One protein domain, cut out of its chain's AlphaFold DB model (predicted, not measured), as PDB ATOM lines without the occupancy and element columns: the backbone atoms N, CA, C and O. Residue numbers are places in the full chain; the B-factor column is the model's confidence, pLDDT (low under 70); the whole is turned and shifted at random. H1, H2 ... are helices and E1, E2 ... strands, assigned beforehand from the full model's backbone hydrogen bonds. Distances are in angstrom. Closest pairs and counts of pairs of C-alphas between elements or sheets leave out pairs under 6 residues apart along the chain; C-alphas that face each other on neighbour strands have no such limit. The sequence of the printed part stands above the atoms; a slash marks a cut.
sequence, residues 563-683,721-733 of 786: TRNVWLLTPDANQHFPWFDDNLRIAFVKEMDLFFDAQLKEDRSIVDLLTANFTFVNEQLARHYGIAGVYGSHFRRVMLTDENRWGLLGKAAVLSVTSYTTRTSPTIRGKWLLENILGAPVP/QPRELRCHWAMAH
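Overview. This is residues 563 to 683 and 721 to 733 of the 786 residues of an uncharacterized protein of Acidobacteria bacterium (UniProt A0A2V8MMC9). One long helix, H2, has short parts gathered along it: H1 runs beside its first half, H4 and H5 cross it, and a small two-stranded ribbon, E1 and E2, lies alongside with E1 nearer to H2. To one side, H6 and H7 make a second, smaller group at a steep angle to each other, and residues 721 to 727 stick out. The printed part has 134 residues, with seven named helices and two named strands in the order H1 H2 H3 E1 H4 E2 H5 H6 H7; the two strands are antiparallel and the class is mostly helix. The whole is compact, with a radius of gyration of the C-alphas of 15.3 A and spans of 46 by 42 by 25 A.

Arrangement. H1, residues 563 to 568, and H2, residues 582 to 601, form a helical hairpin and touch at Val 566 and Arg 585, their closest C-alphas, 7.1 A apart, at a shallow tilt of 12 degrees, opposite ways. H2 is the hub and touches three helices. H3, residues 608 to 611, is close to H2 but not clearly touching, the closest C-alphas, of Gln 599 and Leu 609, being 7.9 A apart. The closest C-alphas of H2 and E1, residues 614 to 617, are those of Glu 591 and Phe 616, 5.3 A apart. H4, residues 619 to 625, touches H2 about perpendicular at 87 degrees, with the C-alphas of Ala 587 and Leu 621 closest at 6.2 A. E2, residues 636 to 639, is the antiparallel neighbour of E1, with N 615 and O 638 3.0 A apart and N 638 and O 615 2.8 A apart, both within hydrogen-bond range. H5, residues 652 to 657, touches H2 with the C-alphas of Phe 588 and Ala 653 closest at 5.1 A, only just about perpendicular at 72 degrees. H6, residues 666 to 677, touches H7, residues 726 to 733, with its residues 666 to 670 alone, the closest C-alphas, of Pro 666 and Ala 732, being 7.2 A apart, at a steep tilt of 65 degrees. In H2, H4, H5, H6 and H7 every O i to N i+4 pair is within hydrogen-bond range; in H1 0 of 2 are, beside 3 of 3 O i to N i+3 pairs, and H3 is too short for an O i to N i+4 pair.

Along the chain. H1 begins at C-alpha 563, (223.527, 138.839, 171.150). H2 measures 28.2 A and H6 15.3 A from first to last C-alpha. H7 ends at C-alpha 733, (229.183, 147.299, 153.794).

Size, cuts and confidence. The C-alphas of Gly 632 and Arg 723 are the two farthest apart, 46.4 A. Residues 684 to 720 are not printed, with 12.3 A between C-alphas 683 and 721. The links H1 to H2 and E2 to H5 are long. The pLDDT is under 70 at residues 574 to 575, 682 to 683 and 721 to 733, and the mean of the printed part is 82.7.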
ATOM      1  N   THR A 563     222.241 139.553 171.060       89.44
ATOM      2  CA  THR A 563     223.527 138.839 171.150       89.44
ATOM      3  C   THR A 563     223.440 137.555 171.972       89.44
ATOM      4  O   THR A 563     224.268 136.665 171.775       89.44
ATOM      5  N   ARG A 564     222.382 137.363 172.777       85.69
ATOM      6  CA  ARG A 564     222.060 136.054 173.386       85.69
ATOM      7  C   ARG A 564     221.912 134.945 172.340       85.69
ATOM      8  O   ARG A 564     222.235 133.786 172.607       85.69
ATOM      9  N   ASN A 565     221.486 135.297 171.126       87.81
ATOM     10  CA  ASN A 565     221.270 134.348 170.038       87.81
ATOM     11  C   ASN A 565     222.579 133.822 169.431       87.81
ATOM     12  O   ASN A 565     222.534 132.873 168.651       87.81
ATOM     13  N   VAL A 566     223.749 134.353 169.819       88.62
ATOM     14  CA  VAL A 566     225.055 133.792 169.426       88.62
ATOM     15  C   VAL A 566     225.160 132.314 169.815       88.62
ATOM     16  O   VAL A 566     225.739 131.524 169.072       88.62
ATOM     17  N   TRP A 567     224.547 131.905 170.928       84.94
ATOM     18  CA  TRP A 567     224.513 130.508 171.379       84.94
ATOM     19  C   TRP A 567     223.620 129.599 170.528       84.94
ATOM     20  O   TRP A 567     223.841 128.394 170.489       84.94
ATOM     21  N   LEU A 568     222.663 130.167 169.793       83.25
ATOM     22  CA  LEU A 568     221.776 129.426 168.889       83.25
ATOM     23  C   LEU A 568     222.395 129.214 167.501       83.25
ATOM     24  O   LEU A 568     221.841 128.493 166.674       83.25
ATOM     25  N   LEU A 569     223.537 129.847 167.223       79.62
ATOM     26  CA  LEU A 569     224.196 129.725 165.933       79.62
ATOM     27  C   LEU A 569     224.823 128.340 165.769       79.62
ATOM     28  O   LEU A 569     225.620 127.890 166.595       79.62
ATOM     29  N   THR A 570     224.553 127.714 164.631       79.12
ATOM     30  CA  THR A 570     225.240 126.503 164.172       79.12
ATOM     31  C   THR A 570     225.867 126.783 162.805       79.12
ATOM     32  O   THR A 570     225.271 126.430 161.781       79.12
ATOM     33  N   PRO A 571     227.009 127.500 162.741       78.25
ATOM     34  CA  PRO A 571     227.683 127.760 161.475       78.25
ATOM     35  C   PRO A 571     227.994 126.455 160.745       78.25
ATOM     36  O   PRO A 571     228.338 125.457 161.379       78.25
ATOM     37  N   ASP A 572     227.883 126.465 159.416       75.00
ATOM     38  CA  ASP A 572     228.244 125.310 158.596       75.00
ATOM     39  C   ASP A 572     229.762 125.123 158.598       75.00
ATOM     40  O   ASP A 572     230.506 125.624 157.749       75.00
ATOM     41  N   ALA A 573     230.217 124.413 159.615       70.62
ATOM     42  CA  ALA A 573     231.619 124.221 159.881       70.62
ATOM     43  C   ALA A 573     232.234 123.076 159.055       70.62
ATOM     44  O   ALA A 573     233.453 122.935 159.039       70.62
ATOM     45  N   ASN A 574     231.430 122.333 158.285       66.94
ATOM     46  CA  ASN A 574     231.933 121.316 157.360       66.94
ATOM     47  C   ASN A 574     232.389 121.916 156.025       66.94
ATOM     48  O   ASN A 574     233.339 121.416 155.428       66.94
ATOM     49  N   GLN A 575     231.725 122.972 155.542       69.31
ATOM     50  CA  GLN A 575     232.006 123.523 154.207       69.31
ATOM     51  C   GLN A 575     232.498 124.972 154.228       69.31
ATOM     52  O   GLN A 575     233.309 125.354 153.382       69.31
ATOM     53  N   HIS A 576     232.026 125.787 155.175       73.31
ATOM     54  CA  HIS A 576     232.195 127.241 155.114       73.31
ATOM     55  C   HIS A 576     233.021 127.807 156.276       73.31
ATOM     56  O   HIS A 576     233.838 128.704 156.063       73.31
ATOM     57  N   PHE A 577     232.858 127.275 157.493       79.12
ATOM     58  CA  PHE A 577     233.468 127.826 158.711       79.12
ATOM     59  C   PHE A 577     234.208 126.775 159.562       79.12
ATOM     60  O   PHE A 577     233.897 126.623 160.742       79.12
ATOM     61  N   PRO A 578     235.217 126.072 159.012       75.81
ATOM     62  CA  PRO A 578     235.905 124.970 159.701       75.81
ATOM     63  C   PRO A 578     236.679 125.377 160.965       75.81
ATOM     64  O   PRO A 578     237.067 124.522 161.756       75.81
ATOM     65  N   TRP A 579     236.893 126.678 161.161       76.75
ATOM     66  CA  TRP A 579     237.629 127.256 162.289       76.75
ATOM     67  C   TRP A 579     236.727 127.866 163.367       76.75
ATOM     68  O   TRP A 579     237.236 128.475 164.305       76.75
ATOM     69  N   PHE A 580     235.404 127.766 163.219       81.25
ATOM     70  CA  PHE A 580     234.474 128.214 164.247       81.25
ATOM     71  C   PHE A 580     234.332 127.125 165.315       81.25
ATOM     72  O   PHE A 580     233.888 126.017 165.020       81.25
ATOM     73  N   ASP A 581     234.713 127.459 166.542       81.50
ATOM     74  CA  ASP A 581     234.648 126.595 167.716       81.50
ATOM     75  C   ASP A 581     233.960 127.337 168.880       81.50
ATOM     76  O   ASP A 581     233.693 128.543 168.809       81.50
ATOM     77  N   ASP A 582     233.654 126.625 169.964       84.88
ATOM     78  CA  ASP A 582     232.994 127.232 171.123       84.88
ATOM     79  C   ASP A 582     233.909 128.205 171.876       84.88
ATOM     80  O   ASP A 582     233.414 129.144 172.496       84.88
ATOM     81  N   ASN A 583     235.235 128.073 171.754       85.88
ATOM     82  CA  ASN A 583     236.156 129.067 172.307       85.88
ATOM     83  C   ASN A 583     235.951 130.434 171.624       85.88
ATOM     84  O   ASN A 583     235.858 131.465 172.294       85.88
ATOM     85  N   LEU A 584     235.806 130.447 170.293       88.00
ATOM     86  CA  LEU A 584     235.587 131.664 169.519       88.00
ATOM     87  C   LEU A 584     234.205 132.252 169.811       88.00
ATOM     88  O   LEU A 584     234.069 133.465 169.960       88.00
ATOM     89  N   ARG A 585     233.192 131.389 169.954       89.00
ATOM     90  CA  ARG A 585     231.840 131.783 170.367       89.00
ATOM     91  C   ARG A 585     231.848 132.475 171.734       89.00
ATOM     92  O   ARG A 585     231.293 133.566 171.858       89.00
ATOM     93  N   ILE A 586     232.513 131.882 172.731       88.75
ATOM     94  CA  ILE A 586     232.705 132.480 174.062       88.75
ATOM     95  C   ILE A 586     233.401 133.835 173.928       88.75
ATOM     96  O   ILE A 586     232.985 134.809 174.557       88.75
ATOM     97  N   ALA A 587     234.425 133.925 173.076       91.88
ATOM     98  CA  ALA A 587     235.157 135.166 172.890       91.88
ATOM     99  C   ALA A 587     234.314 136.284 172.253       91.88
ATOM    100  O   ALA A 587     234.477 137.441 172.632       91.88
ATOM    101  N   PHE A 588     233.385 135.954 171.348       93.50
ATOM    102  CA  PHE A 588     232.456 136.927 170.759       93.50
ATOM    103  C   PHE A 588     231.518 137.530 171.803       93.50
ATOM    104  O   PHE A 588     231.300 138.739 171.800       93.50
ATOM    105  N   VAL A 589     230.968 136.699 172.691       91.75
ATOM    106  CA  VAL A 589     230.096 137.172 173.775       91.75
ATOM    107  C   VAL A 589     230.912 138.011 174.757       91.75
ATOM    108  O   VAL A 589     230.570 139.161 175.017       91.75
ATOM    109  N   LYS A 590     232.075 137.507 175.194       93.00
ATOM    110  CA  LYS A 590     232.900 138.210 176.182       93.00
ATOM    111  C   LYS A 590     233.438 139.556 175.688       93.00
ATOM    112  O   LYS A 590     233.576 140.485 176.483       93.00
ATOM    113  N   GLU A 591     233.731 139.679 174.392       95.44
ATOM    114  CA  GLU A 591     234.062 140.962 173.763       95.44
ATOM    115  C   GLU A 591     232.942 141.991 173.962       95.44
ATOM    116  O   GLU A 591     233.223 143.134 174.333       95.44
ATOM    117  N   MET A 592     231.689 141.599 173.707       94.00
ATOM    118  CA  MET A 592     230.529 142.478 173.862       94.00
ATOM    119  C   MET A 592     230.335 142.872 175.322       94.00
ATOM    120  O   MET A 592     230.159 144.058 175.596       94.00
ATOM    121  N   ASP A 593     230.443 141.915 176.247       93.38
ATOM    122  CA  ASP A 593     230.266 142.176 177.677       93.38
ATOM    123  C   ASP A 593     231.250 143.229 178.176       93.38
ATOM    124  O   ASP A 593     230.861 144.217 178.792       93.38
ATOM    125  N   LEU A 594     232.536 143.037 177.869       94.81
ATOM    126  CA  LEU A 594     233.594 143.961 178.269       94.81
ATOM    127  C   LEU A 594     233.458 145.310 177.564       94.81
ATOM    128  O   LEU A 594     233.764 146.345 178.151       94.81
ATOM    129  N   PHE A 595     232.989 145.313 176.313       95.50
ATOM    130  CA  PHE A 595     232.702 146.549 175.607       95.50
ATOM    131  C   PHE A 595     231.599 147.343 176.310       95.50
ATOM    132  O   PHE A 595     231.837 148.504 176.620       95.50
ATOM    133  N   PHE A 596     230.442 146.748 176.611       93.38
ATOM    134  CA  PHE A 596     229.355 147.452 177.302       93.38
ATOM    135  C   PHE A 596     229.705 147.832 178.735       93.38
ATOM    136  O   PHE A 596     229.407 148.950 179.150       93.38
ATOM    137  N   ASP A 597     230.384 146.952 179.468       92.19
ATOM    138  CA  ASP A 597     230.883 147.248 180.809       92.19
ATOM    139  C   ASP A 597     231.793 148.486 180.797       92.19
ATOM    140  O   ASP A 597     231.631 149.380 181.625       92.19
ATOM    141  N   ALA A 598     232.683 148.603 179.804       93.62
ATOM    142  CA  ALA A 598     233.510 149.793 179.628       93.62
ATOM    143  C   ALA A 598     232.688 151.039 179.264       93.62
ATOM    144  O   ALA A 598     232.974 152.114 179.782       93.62
ATOM    145  N   GLN A 599     231.662 150.922 178.412       91.75
ATOM    146  CA  GLN A 599     230.783 152.055 178.076       91.75
ATOM    147  C   GLN A 599     230.068 152.601 179.320       91.75
ATOM    148  O   GLN A 599     230.023 153.814 179.511       91.75
ATOM    149  N   LEU A 600     229.565 151.707 180.179       89.25
ATOM    150  CA  LEU A 600     228.873 152.062 181.418       89.25
ATOM    151  C   LEU A 600     229.830 152.634 182.473       89.25
ATOM    152  O   LEU A 600     229.566 153.696 183.030       89.25
ATOM    153  N   LYS A 601     230.950 151.954 182.750       89.06
ATOM    154  CA  LYS A 601     231.904 152.364 183.798       89.06
ATOM    155  C   LYS A 601     232.654 153.650 183.470       89.06
ATOM    156  O   LYS A 601     233.025 154.379 184.384       89.06
ATOM    157  N   GLU A 602     232.914 153.903 182.190       92.38
ATOM    158  CA  GLU A 602     233.618 155.104 181.730       92.38
ATOM    159  C   GLU A 602     232.662 156.269 181.409       92.38
ATOM    160  O   GLU A 602     233.143 157.295 180.935       92.38
ATOM    161  N   ASP A 603     231.348 156.124 181.649       90.69
ATOM    162  CA  ASP A 603     230.309 157.131 181.347       90.69
ATOM    163  C   ASP A 603     230.432 157.689 179.916       90.69
ATOM    164  O   ASP A 603     230.514 158.895 179.664       90.69
ATOM    165  N   ARG A 604     230.555 156.775 178.950       93.06
ATOM    166  CA  ARG A 604     230.789 157.131 177.548       93.06
ATOM    167  C   ARG A 604     229.517 157.590 176.853       93.06
ATOM    168  O   ARG A 604     228.401 157.206 177.195       93.06
ATOM    169  N   SER A 605     229.704 158.372 175.791       94.25
ATOM    170  CA  SER A 605     228.606 158.775 174.916       94.25
ATOM    171  C   SER A 605     227.944 157.554 174.285       94.25
ATOM    172  O   SER A 605     228.624 156.677 173.762       94.25
ATOM    173  N   ILE A 606     226.614 157.537 174.207       90.62
ATOM    174  CA  ILE A 606     225.881 156.489 173.481       90.62
ATOM    175  C   ILE A 606     226.302 156.398 172.000       90.62
ATOM    176  O   ILE A 606     226.214 155.340 171.383       90.62
ATOM    177  N   VAL A 607     226.824 157.489 171.427       92.75
ATOM    178  CA  VAL A 607     227.356 157.523 170.054       92.75
ATOM    179  C   VAL A 607     228.646 156.698 169.921       92.75
ATOM    180  O   VAL A 607     228.931 156.171 168.838       92.75
ATOM    181  N   ASP A 608     229.395 156.496 171.010       94.50
ATOM    182  CA  ASP A 608     230.570 155.619 171.032       94.50
ATOM    183  C   ASP A 608     230.183 154.166 170.752       94.50
ATOM    184  O   ASP A 608     231.001 153.416 170.221       94.50
ATOM    185  N   LEU A 609     228.928 153.760 170.990       93.62
ATOM    186  CA  LEU A 609     228.460 152.441 170.567       93.62
ATOM    187  C   LEU A 609     228.655 152.227 169.063       93.62
ATOM    188  O   LEU A 609     228.920 151.109 168.646       93.62
ATOM    189  N   LEU A 610     228.576 153.269 168.236       92.75
ATOM    190  CA  LEU A 610     228.753 153.151 166.786       92.75
ATOM    191  C   LEU A 610     230.144 153.565 166.303       92.75
ATOM    192  O   LEU A 610     230.536 153.183 165.205       92.75
ATOM    193  N   THR A 611     230.884 154.333 167.101       94.31
ATOM    194  CA  THR A 611     232.113 155.008 166.650       94.31
ATOM    195  C   THR A 611     233.366 154.615 167.428       94.31
ATOM    196  O   THR A 611     234.466 154.968 167.011       94.31
ATOM    197  N   ALA A 612     233.240 153.853 168.520       96.31
ATOM    198  CA  ALA A 612     234.375 153.446 169.338       96.31
ATOM    199  C   ALA A 612     235.427 152.690 168.517       96.31
ATOM    200  O   ALA A 612     235.164 151.628 167.951       96.31
ATOM    201  N   ASN A 613     236.651 153.207 168.543       95.94
ATOM    202  CA  ASN A 613     237.820 152.647 167.875       95.94
ATOM    203  C   ASN A 613     238.630 151.711 168.786       95.94
ATOM    204  O   ASN A 613     239.846 151.610 168.654       95.94
ATOM    205  N   PHE A 614     237.979 151.045 169.736       96.25
ATOM    206  CA  PHE A 614     238.620 150.076 170.618       96.25
ATOM    207  C   PHE A 614     237.726 148.855 170.818       96.25
ATOM    208  O   PHE A 614     236.499 148.922 170.702       96.25
ATOM    209  N   THR A 615     238.347 147.733 171.162       96.75
ATOM    210  CA  THR A 615     237.630 146.529 171.589       96.75
ATOM    211  C   THR A 615     238.449 145.737 172.604       96.75
ATOM    212  O   THR A 615     239.561 146.138 172.952       96.75
ATOM    213  N   PHE A 616     237.894 144.634 173.094       97.25
ATOM    214  CA  PHE A 616     238.562 143.719 174.009       97.25
ATOM    215  C   PHE A 616     238.809 142.388 173.313       97.25
ATOM    216  O   PHE A 616     237.874 141.759 172.830       97.25
ATOM    217  N   VAL A 617     240.063 141.944 173.288       96.19
ATOM    218  CA  VAL A 617     240.442 140.672 172.662       96.19
ATOM    219  C   VAL A 617     241.328 139.849 173.587       96.19
ATOM    220  O   VAL A 617     242.208 140.383 174.266       96.19
ATOM    221  N   ASN A 618     241.101 138.540 173.601       92.62
ATOM    222  CA  ASN A 618     242.107 137.556 173.985       92.62
ATOM    223  C   ASN A 618     242.862 137.081 172.731       92.62
ATOM    224  O   ASN A 618     242.571 137.530 171.622       92.62
ATOM    225  N   GLU A 619     243.826 136.175 172.882       89.31
ATOM    226  CA  GLU A 619     244.622 135.702 171.745       89.31
ATOM    227  C   GLU A 619     243.764 135.108 170.622       89.31
ATOM    228  O   GLU A 619     243.985 135.410 169.452       89.31
ATOM    229  N   GLN A 620     242.754 134.305 170.952       87.56
ATOM    230  CA  GLN A 620     241.927 133.667 169.934       87.56
ATOM    231  C   GLN A 620     241.146 134.687 169.099       87.56
ATOM    232  O   GLN A 620     241.149 134.612 167.867       87.56
ATOM    233  N   LEU A 621     240.503 135.656 169.752       92.00
ATOM    234  CA  LEU A 621     239.773 136.706 169.051       92.00
ATOM    235  C   LEU A 621     240.723 137.640 168.294       92.00
ATOM    236  O   LEU A 621     240.416 138.056 167.180       92.00
ATOM    237  N   ALA A 622     241.905 137.913 168.848       92.44
ATOM    238  CA  ALA A 622     242.935 138.690 168.175       92.44
ATOM    239  C   ALA A 622     243.407 137.999 166.888       92.44
ATOM    240  O   ALA A 622     243.437 138.644 165.842       92.44
ATOM    241  N   ARG A 623     243.662 136.682 166.914       88.69
ATOM    242  CA  ARG A 623     243.951 135.893 165.703       88.69
ATOM    243  C   ARG A 623     242.796 135.962 164.704       88.69
ATOM    244  O   ARG A 623     243.035 136.170 163.518       88.69
ATOM    245  N   HIS A 624     241.553 135.840 165.176       88.88
ATOM    246  CA  HIS A 624     240.367 135.960 164.322       88.88
ATOM    247  C   HIS A 624     240.252 137.348 163.664       88.88
ATOM    248  O   HIS A 624     239.823 137.456 162.516       88.88
ATOM    249  N   TYR A 625     240.672 138.408 164.356       90.88
ATOM    250  CA  TYR A 625     240.671 139.781 163.846       90.88
ATOM    251  C   TYR A 625     241.954 140.194 163.116       90.88
ATOM    252  O   TYR A 625     241.981 141.274 162.529       90.88
ATOM    253  N   GLY A 626     242.999 139.364 163.120       90.06
ATOM    254  CA  GLY A 626     244.308 139.714 162.562       90.06
ATOM    255  C   GLY A 626     245.080 140.749 163.391       90.06
ATOM    256  O   GLY A 626     245.902 141.482 162.846       90.06
ATOM    257  N   ILE A 627     244.819 140.830 164.699       90.94
ATOM    258  CA  ILE A 627     245.507 141.721 165.639       90.94
ATOM    259  C   ILE A 627     246.711 140.979 166.230       90.94
ATOM    260  O   ILE A 627     246.559 139.954 166.892       90.94
ATOM    261  N   ALA A 628     247.917 141.493 165.989       90.50
ATOM    262  CA  ALA A 628     249.161 140.909 166.496       90.50
ATOM    263  C   ALA A 628     249.467 141.340 167.946       90.50
ATOM    264  O   ALA A 628     248.948 142.344 168.433       90.50
ATOM    265  N   GLY A 629     250.357 140.606 168.626       88.19
ATOM    266  CA  GLY A 629     250.886 140.985 169.948       88.19
ATOM    267  C   GLY A 629     249.979 140.666 171.145       88.19
ATOM    268  O   GLY A 629     250.223 141.152 172.249       88.19
ATOM    269  N   VAL A 630     248.936 139.855 170.950       90.62
ATOM    270  CA  VAL A 630     248.000 139.423 171.998       90.62
ATOM    271  C   VAL A 630     248.175 137.923 172.233       90.62
ATOM    272  O   VAL A 630     247.993 137.143 171.307       90.62
ATOM    273  N   TYR A 631     248.497 137.530 173.470       85.69
ATOM    274  CA  TYR A 631     248.831 136.144 173.844       85.69
ATOM    275  C   TYR A 631     248.110 135.684 175.116       85.69
ATOM    276  O   TYR A 631     248.073 136.421 176.105       85.69
ATOM    277  N   GLY A 632     247.593 134.460 175.126       82.38
ATOM    278  CA  GLY A 632     246.836 133.866 176.221       82.38
ATOM    279  C   GLY A 632     245.348 134.233 176.243       82.38
ATOM    280  O   GLY A 632     244.833 134.994 175.418       82.38
ATOM    281  N   SER A 633     244.642 133.678 177.226       83.88
ATOM    282  CA  SER A 633     243.182 133.760 177.353       83.88
ATOM    283  C   SER A 633     242.646 135.040 177.982       83.88
ATOM    284  O   SER A 633     241.458 135.329 177.840       83.88
ATOM    285  N   HIS A 634     243.500 135.837 178.627       89.19
ATOM    286  CA  HIS A 634     243.081 137.098 179.227       89.19
ATOM    287  C   HIS A 634     242.736 138.140 178.153       89.19
ATOM    288  O   HIS A 634     243.509 138.397 177.217       89.19
ATOM    289  N   PHE A 635     241.574 138.767 178.321       93.94
ATOM    290  CA  PHE A 635     241.120 139.855 177.467       93.94
ATOM    291  C   PHE A 635     241.864 141.139 177.802       93.94
ATOM    292  O   PHE A 635     242.046 141.486 178.968       93.94
ATOM    293  N   ARG A 636     242.254 141.879 176.768       94.38
ATOM    294  CA  ARG A 636     242.837 143.212 176.908       94.38
ATOM    295  C   ARG A 636     242.194 144.183 175.944       94.38
ATOM    296  O   ARG A 636     241.805 143.808 174.838       94.38
ATOM    297  N   ARG A 637     242.109 145.439 176.373       96.88
ATOM    298  CA  ARG A 637     241.672 146.535 175.517       96.88
ATOM    299  C   ARG A 637     242.728 146.787 174.446       96.88
ATOM    300  O   ARG A 637     243.904 146.936 174.766       96.88
ATOM    301  N   VAL A 638     242.302 146.865 173.193       96.69
ATOM    302  CA  VAL A 638     243.150 147.186 172.042       96.69
ATOM    303  C   VAL A 638     242.517 148.300 171.223       96.69
ATOM    304  O   VAL A 638     241.291 148.398 171.136       96.69
ATOM    305  N   MET A 639     243.359 149.131 170.611       96.50
ATOM    306  CA  MET A 639     242.918 150.141 169.653       96.50
ATOM    307  C   MET A 639     242.761 149.507 168.270       96.50
ATOM    308  O   MET A 639     243.607 148.730 167.830       96.50
ATOM    309  N   LEU A 640     241.678 149.853 167.585       94.69
ATOM    310  CA  LEU A 640     241.328 149.377 166.256       94.69
ATOM    311  C   LEU A 640     241.725 150.422 165.217       94.69
ATOM    312  O   LEU A 640     241.214 151.541 165.215       94.69
ATOM    313  N   THR A 641     242.613 150.040 164.304       90.94
ATOM    314  CA  THR A 641     243.067 150.905 163.205       90.94
ATOM    315  C   THR A 641     242.169 150.833 161.973       90.94
ATOM    316  O   THR A 641     242.210 151.731 161.139       90.94
ATOM    317  N   ASP A 642     241.372 149.771 161.840       89.06
ATOM    318  CA  ASP A 642     240.399 149.608 160.759       89.06
ATOM    319  C   ASP A 642     239.038 150.171 161.186       89.06
ATOM    320  O   ASP A 642     238.383 149.621 162.073       89.06
ATOM    321  N   GLU A 643     238.600 151.245 160.524       90.19
ATOM    322  CA  GLU A 643     237.288 151.874 160.743       90.19
ATOM    323  C   GLU A 643     236.118 150.895 160.573       90.19
ATOM    324  O   GLU A 643     235.060 151.072 161.171       90.19
ATOM    325  N   ASN A 644     236.296 149.823 159.795       85.88
ATOM    326  CA  ASN A 644     235.256 148.816 159.566       85.88
ATOM    327  C   ASN A 644     234.995 147.931 160.787       85.88
ATOM    328  O   ASN A 644     234.019 147.181 160.809       85.88
ATOM    329  N   ARG A 645     235.884 147.986 161.782       88.94
ATOM    330  CA  ARG A 645     235.778 147.249 163.042       88.94
ATOM    331  C   ARG A 645     235.267 148.112 164.192       88.94
ATOM    332  O   ARG A 645     235.112 147.600 165.295       88.94
ATOM    333  N   TRP A 646     235.012 149.397 163.956       94.25
ATOM    334  CA  TRP A 646     234.569 150.309 165.003       94.25
ATOM    335  C   TRP A 646     233.131 150.035 165.443       94.25
ATOM    336  O   TRP A 646     232.281 149.588 164.664       94.25
ATOM    337  N   GLY A 647     232.869 150.332 166.715       94.62
ATOM    338  CA  GLY A 647     231.548 150.230 167.320       94.62
ATOM    339  C   GLY A 647     230.910 148.839 167.219       94.62
ATOM    340  O   GLY A 647     231.570 147.827 167.001       94.62
ATOM    341  N   LEU A 648     229.591 148.786 167.394       93.81
ATOM    342  CA  LEU A 648     228.784 147.565 167.399       93.81
ATOM    343  C   LEU A 648     228.798 146.844 166.051       93.81
ATOM    344  O   LEU A 648     228.821 145.618 166.006       93.81
ATOM    345  N   LEU A 649     228.802 147.597 164.949       91.62
ATOM    346  CA  LEU A 649     228.698 147.032 163.601       91.62
ATOM    347  C   LEU A 649     229.965 146.281 163.169       91.62
ATOM    348  O   LEU A 649     229.897 145.472 162.244       91.62
ATOM    349  N   GLY A 650     231.093 146.527 163.838       91.12
ATOM    350  CA  GLY A 650     232.359 145.837 163.604       91.12
ATOM    351  C   GLY A 650     232.576 144.568 164.436       91.12
ATOM    352  O   GLY A 650     233.505 143.809 164.135       91.12
ATOM    353  N   LYS A 651     231.737 144.329 165.455       92.56
ATOM    354  CA  LYS A 651     231.910 143.261 166.453       92.56
ATOM    355  C   LYS A 651     231.336 141.936 165.992       92.56
ATOM    356  O   LYS A 651     230.262 141.868 165.390       92.56
ATOM    357  N   ALA A 652     232.040 140.859 166.314       91.69
ATOM    358  CA  ALA A 652     231.735 139.544 165.768       91.69
ATOM    359  C   ALA A 652     230.379 138.993 166.227       91.69
ATOM    360  O   ALA A 652     229.694 138.367 165.421       91.69
ATOM    361  N   ALA A 653     229.947 139.265 167.462       92.31
ATOM    362  CA  ALA A 653     228.639 138.830 167.954       92.31
ATOM    363  C   ALA A 653     227.484 139.392 167.102       92.31
ATOM    364  O   ALA A 653     226.695 138.624 166.554       92.31
ATOM    365  N   VAL A 654     227.442 140.719 166.908       93.12
ATOM    366  CA  VAL A 654     226.428 141.413 166.084       93.12
ATOM    367  C   VAL A 654     226.484 140.932 164.637       93.12
ATOM    368  O   VAL A 654     225.470 140.612 164.015       93.12
ATOM    369  N   LEU A 655     227.693 140.836 164.094       91.44
ATOM    370  CA  LEU A 655     227.940 140.353 162.743       91.44
ATOM    371  C   LEU A 655     227.448 138.910 162.527       91.44
ATOM    372  O   LEU A 655     226.954 138.590 161.441       91.44
ATOM    373  N   SER A 656     227.528 138.072 163.561       89.12
ATOM    374  CA  SER A 656     227.114 136.669 163.523       89.12
ATOM    375  C   SER A 656     225.596 136.505 163.628       89.12
ATOM    376  O   SER A 656     225.014 135.813 162.795       89.12
ATOM    377  N   VAL A 657     224.929 137.185 164.572       90.81
ATOM    378  CA  VAL A 657     223.459 137.097 164.731       90.81
ATOM    379  C   VAL A 657     222.692 137.764 163.585       90.81
ATOM    380  O   VAL A 657     221.544 137.428 163.319       90.81
ATOM    381  N   THR A 658     223.347 138.658 162.839       90.75
ATOM    382  CA  THR A 658     222.776 139.309 161.648       90.75
ATOM    383  C   THR A 658     223.128 138.616 160.325       90.75
ATOM    384  O   THR A 658     223.040 139.219 159.251       90.75
ATOM    385  N   SER A 659     223.532 137.344 160.375       86.75
ATOM    386  CA  SER A 659     223.961 136.551 159.215       86.75
ATOM    387  C   SER A 659     223.247 135.196 159.140       86.75
ATOM    388  O   SER A 659     222.603 134.761 160.086       86.75
ATOM    389  N   TYR A 660     223.345 134.518 157.992       83.00
ATOM    390  CA  TYR A 660     222.958 133.109 157.885       83.00
ATOM    391  C   TYR A 660     224.103 132.212 158.369       83.00
ATOM    392  O   TYR A 660     225.269 132.606 158.334       83.00
ATOM    393  N   THR A 661     223.793 130.961 158.710       80.06
ATOM    394  CA  THR A 661     224.784 129.953 159.133       80.06
ATOM    395  C   THR A 661     225.807 129.590 158.053       80.06
ATOM    396  O   THR A 661     226.853 129.034 158.372       80.06
ATOM    397  N   THR A 662     225.530 129.912 156.787       78.44
ATOM    398  CA  THR A 662     226.388 129.616 155.628       78.44
ATOM    399  C   THR A 662     227.028 130.860 155.007       78.44
ATOM    400  O   THR A 662     227.975 130.743 154.232       78.44
ATOM    401  N   ARG A 663     226.526 132.070 155.306       78.19
ATOM    402  CA  ARG A 663     226.988 133.321 154.673       78.19
ATOM    403  C   ARG A 663     226.532 134.583 155.407       78.19
ATOM    404  O   ARG A 663     225.479 134.613 156.037       78.19
ATOM    405  N   THR A 664     227.258 135.682 155.195       80.06
ATOM    406  CA  THR A 664     226.829 137.031 155.612       80.06
ATOM    407  C   THR A 664     225.512 137.451 154.942       80.06
ATOM    408  O   THR A 664     225.260 137.103 153.786       80.06
ATOM    409  N   SER A 665     224.693 138.254 155.632       82.75
ATOM    410  CA  SER A 665     223.427 138.781 155.099       82.75
ATOM    411  C   SER A 665     223.277 140.291 155.321       82.75
ATOM    412  O   SER A 665     222.827 140.733 156.378       82.75
ATOM    413  N   PRO A 666     223.588 141.124 154.310       81.38
ATOM    414  CA  PRO A 666     223.364 142.563 154.411       81.38
ATOM    415  C   PRO A 666     221.894 142.953 154.598       81.38
ATOM    416  O   PRO A 666     221.612 144.004 155.167       81.38
ATOM    417  N   THR A 667     220.959 142.123 154.129       79.62
ATOM    418  CA  THR A 667     219.518 142.356 154.293       79.62
ATOM    419  C   THR A 667     219.088 142.166 155.744       79.62
ATOM    420  O   THR A 667     218.431 143.047 156.291       79.62
ATOM    421  N   ILE A 668     219.500 141.066 156.389       84.44
ATOM    422  CA  ILE A 668     219.200 140.824 157.810       84.44
ATOM    423  C   ILE A 668     219.869 141.900 158.668       84.44
ATOM    424  O   ILE A 668     219.211 142.501 159.510       84.44
ATOM    425  N   ARG A 669     221.137 142.229 158.391       88.69
ATOM    426  CA  ARG A 669     221.849 143.306 159.092       88.69
ATOM    427  C   ARG A 669     221.186 144.671 158.923       88.69
ATOM    428  O   ARG A 669     221.078 145.420 159.885       88.69
ATOM    429  N   GLY A 670     220.733 144.999 157.714       85.38
ATOM    430  CA  GLY A 670     220.017 146.245 157.444       85.38
ATOM    431  C   GLY A 670     218.686 146.325 158.192       85.38
ATOM    432  O   GLY A 670     218.387 147.367 158.768       85.38
ATOM    433  N   LYS A 671     217.927 145.221 158.233       85.12
ATOM    434  CA  LYS A 671     216.701 145.106 159.034       85.12
ATOM    435  C   LYS A 671     216.999 145.321 160.519       85.12
ATOM    436  O   LYS A 671     216.385 146.187 161.126       85.12
ATOM    437  N   TRP A 672     217.982 144.602 161.061       89.25
ATOM    438  CA  TRP A 672     218.401 144.722 162.459       89.25
ATOM    439  C   TRP A 672     218.823 146.155 162.811       89.25
ATOM    440  O   TRP A 672     218.397 146.680 163.829       89.25
ATOM    441  N   LEU A 673     219.590 146.834 161.949       89.56
ATOM    442  CA  LEU A 673     219.986 148.233 162.166       89.56
ATOM    443  C   LEU A 673     218.768 149.170 162.199       89.56
ATOM    444  O   LEU A 673     218.691 150.064 163.039       89.56
ATOM    445  N   LEU A 674     217.826 148.984 161.272       84.56
ATOM    446  CA  LEU A 674     216.621 149.805 161.195       84.56
ATOM    447  C   LEU A 674     215.713 149.596 162.409       84.56
ATOM    448  O   LEU A 674     215.215 150.571 162.958       84.56
ATOM    449  N   GLU A 675     215.528 148.352 162.838       84.81
ATOM    450  CA  GLU A 675     214.654 147.994 163.957       84.81
ATOM    451  C   GLU A 675     215.283 148.317 165.313       84.81
ATOM    452  O   GLU A 675     214.688 149.059 166.090       84.81
ATOM    453  N   ASN A 676     216.498 147.827 165.571       87.06
ATOM    454  CA  ASN A 676     217.104 147.882 166.900       87.06
ATOM    455  C   ASN A 676     217.836 149.197 167.182       87.06
ATOM    456  O   ASN A 676     217.881 149.619 168.331       87.06
ATOM    457  N   ILE A 677     218.389 149.874 166.168       87.69
ATOM    458  CA  ILE A 677     219.154 151.118 166.382       87.69
ATOM    459  C   ILE A 677     218.354 152.362 165.986       87.69
ATOM    460  O   ILE A 677     218.409 153.369 166.685       87.69
ATOM    461  N   LEU A 678     217.623 152.319 164.867       83.94
ATOM    462  CA  LEU A 678     216.950 153.502 164.310       83.94
ATOM    463  C   LEU A 678     215.448 153.591 164.633       83.94
ATOM    464  O   LEU A 678     214.823 154.583 164.262       83.94
ATOM    465  N   GLY A 679     214.853 152.576 165.272       80.06
ATOM    466  CA  GLY A 679     213.425 152.568 165.624       80.06
ATOM    467  C   GLY A 679     212.477 152.622 164.416       80.06
ATOM    468  O   GLY A 679     211.358 153.122 164.513       80.06
ATOM    469  N   ALA A 680     212.917 152.139 163.251       78.19
ATOM    470  CA  ALA A 680     212.217 152.235 161.973       78.19
ATOM    471  C   ALA A 680     211.873 150.837 161.413       78.19
ATOM    472  O   ALA A 680     212.506 150.396 160.449       78.19
ATOM    473  N   PRO A 681     210.865 150.132 161.969       71.12
ATOM    474  CA  PRO A 681     210.564 148.755 161.591       71.12
ATOM    475  C   PRO A 681     210.204 148.614 160.112       71.12
ATOM    476  O   PRO A 681     209.488 149.444 159.531       71.12
ATOM    477  N   VAL A 682     210.720 147.546 159.501       69.50
ATOM    478  CA  VAL A 682     210.539 147.260 158.076       69.50
ATOM    479  C   VAL A 682     209.274 146.413 157.907       69.50
ATOM    480  O   VAL A 682     209.104 145.430 158.628       69.50
ATOM    481  N   PRO A 683     208.362 146.753 156.977       66.31
ATOM    482  CA  PRO A 683     207.211 145.901 156.703       66.31
ATOM    483  C   PRO A 683     207.665 144.509 156.226       66.31
ATOM    484  O   PRO A 683     208.741 144.386 155.630       66.31
ATOM    485  N   GLN A 721     213.620 151.460 149.103       47.59
ATOM    486  CA  GLN A 721     214.728 152.380 149.432       47.59
ATOM    487  C   GLN A 721     214.384 153.879 149.508       47.59
ATOM    488  O   GLN A 721     213.888 154.458 148.541       47.59
ATOM    489  N   PRO A 722     214.843 154.555 150.582       38.72
ATOM    490  CA  PRO A 722     215.346 155.928 150.554       38.72
ATOM    491  C   PRO A 722     216.733 155.989 149.889       38.72
ATOM    492  O   PRO A 722     217.646 155.246 150.246       38.72
ATOM    493  N   ARG A 723     216.923 156.913 148.938       36.97
ATOM    494  CA  ARG A 723     218.147 157.068 148.117       36.97
ATOM    495  C   ARG A 723     219.408 157.535 148.873       36.97
ATOM    496  O   ARG A 723     220.496 157.438 148.304       36.97
ATOM    497  N   GLU A 724     219.287 158.009 150.117       39.56
ATOM    498  CA  GLU A 724     220.376 158.692 150.852       39.56
ATOM    499  C   GLU A 724     220.909 157.974 152.101       39.56
ATOM    500  O   GLU A 724     221.909 158.407 152.664       39.56
ATOM    501  N   LEU A 725     220.412 156.781 152.447       38.16
ATOM    502  CA  LEU A 725     221.074 155.904 153.432       38.16
ATOM    503  C   LEU A 725     222.421 155.336 152.925       38.16
ATOM    504  O   LEU A 725     222.928 154.370 153.484       38.16
ATOM    505  N   ARG A 726     223.045 155.925 151.892       34.38
ATOM    506  CA  ARG A 726     224.369 155.518 151.394       34.38
ATOM    507  C   ARG A 726     225.442 155.584 152.482       34.38
ATOM    508  O   ARG A 726     226.328 154.742 152.450       34.38
ATOM    509  N   CYS A 727     225.342 156.485 153.461       29.59
ATOM    510  CA  CYS A 727     226.317 156.575 154.557       29.59
ATOM    511  C   CYS A 727     226.122 155.479 155.624       29.59
ATOM    512  O   CYS A 727     227.091 154.850 156.042       29.59
ATOM    513  N   HIS A 728     224.877 155.163 155.999       32.62
ATOM    514  CA  HIS A 728     224.579 154.088 156.961       32.62
ATOM    515  C   HIS A 728     224.751 152.691 156.342       32.62
ATOM    516  O   HIS A 728     225.227 151.765 156.994       32.62
ATOM    517  N   TRP A 729     224.436 152.545 155.050       31.50
ATOM    518  CA  TRP A 729     224.724 151.333 154.285       31.50
ATOM    519  C   TRP A 729     226.232 151.196 154.034       31.50
ATOM    520  O   TRP A 729     226.750 150.097 154.142       31.50
ATOM    521  N   ALA A 730     226.983 152.281 153.800       30.12
ATOM    522  CA  ALA A 730     228.444 152.203 153.727       30.12
ATOM    523  C   ALA A 730     229.047 151.619 155.015       30.12
ATOM    524  O   ALA A 730     229.878 150.725 154.913       30.12
ATOM    525  N   MET A 731     228.579 152.000 156.209       32.75
ATOM    526  CA  MET A 731     229.061 151.395 157.464       32.75
ATOM    527  C   MET A 731     228.738 149.893 157.577       32.75
ATOM    528  O   MET A 731     229.589 149.114 157.991       32.75
ATOM    529  N   ALA A 732     227.564 149.447 157.114       32.59
ATOM    530  CA  ALA A 732     227.214 148.021 157.068       32.59
ATOM    531  C   ALA A 732     227.967 147.216 155.982       32.59
ATOM    532  O   ALA A 732     227.965 145.981 156.031       32.59
ATOM    533  N   HIS A 733     228.584 147.894 155.001       37.56
ATOM    534  CA  HIS A 733     229.183 147.299 153.794       37.56
ATOM    535  C   HIS A 733     230.685 147.525 153.624       37.56
ATOM    536  O   HIS A 733     231.289 146.835 152.799       37.56
TER     537      HIS A 733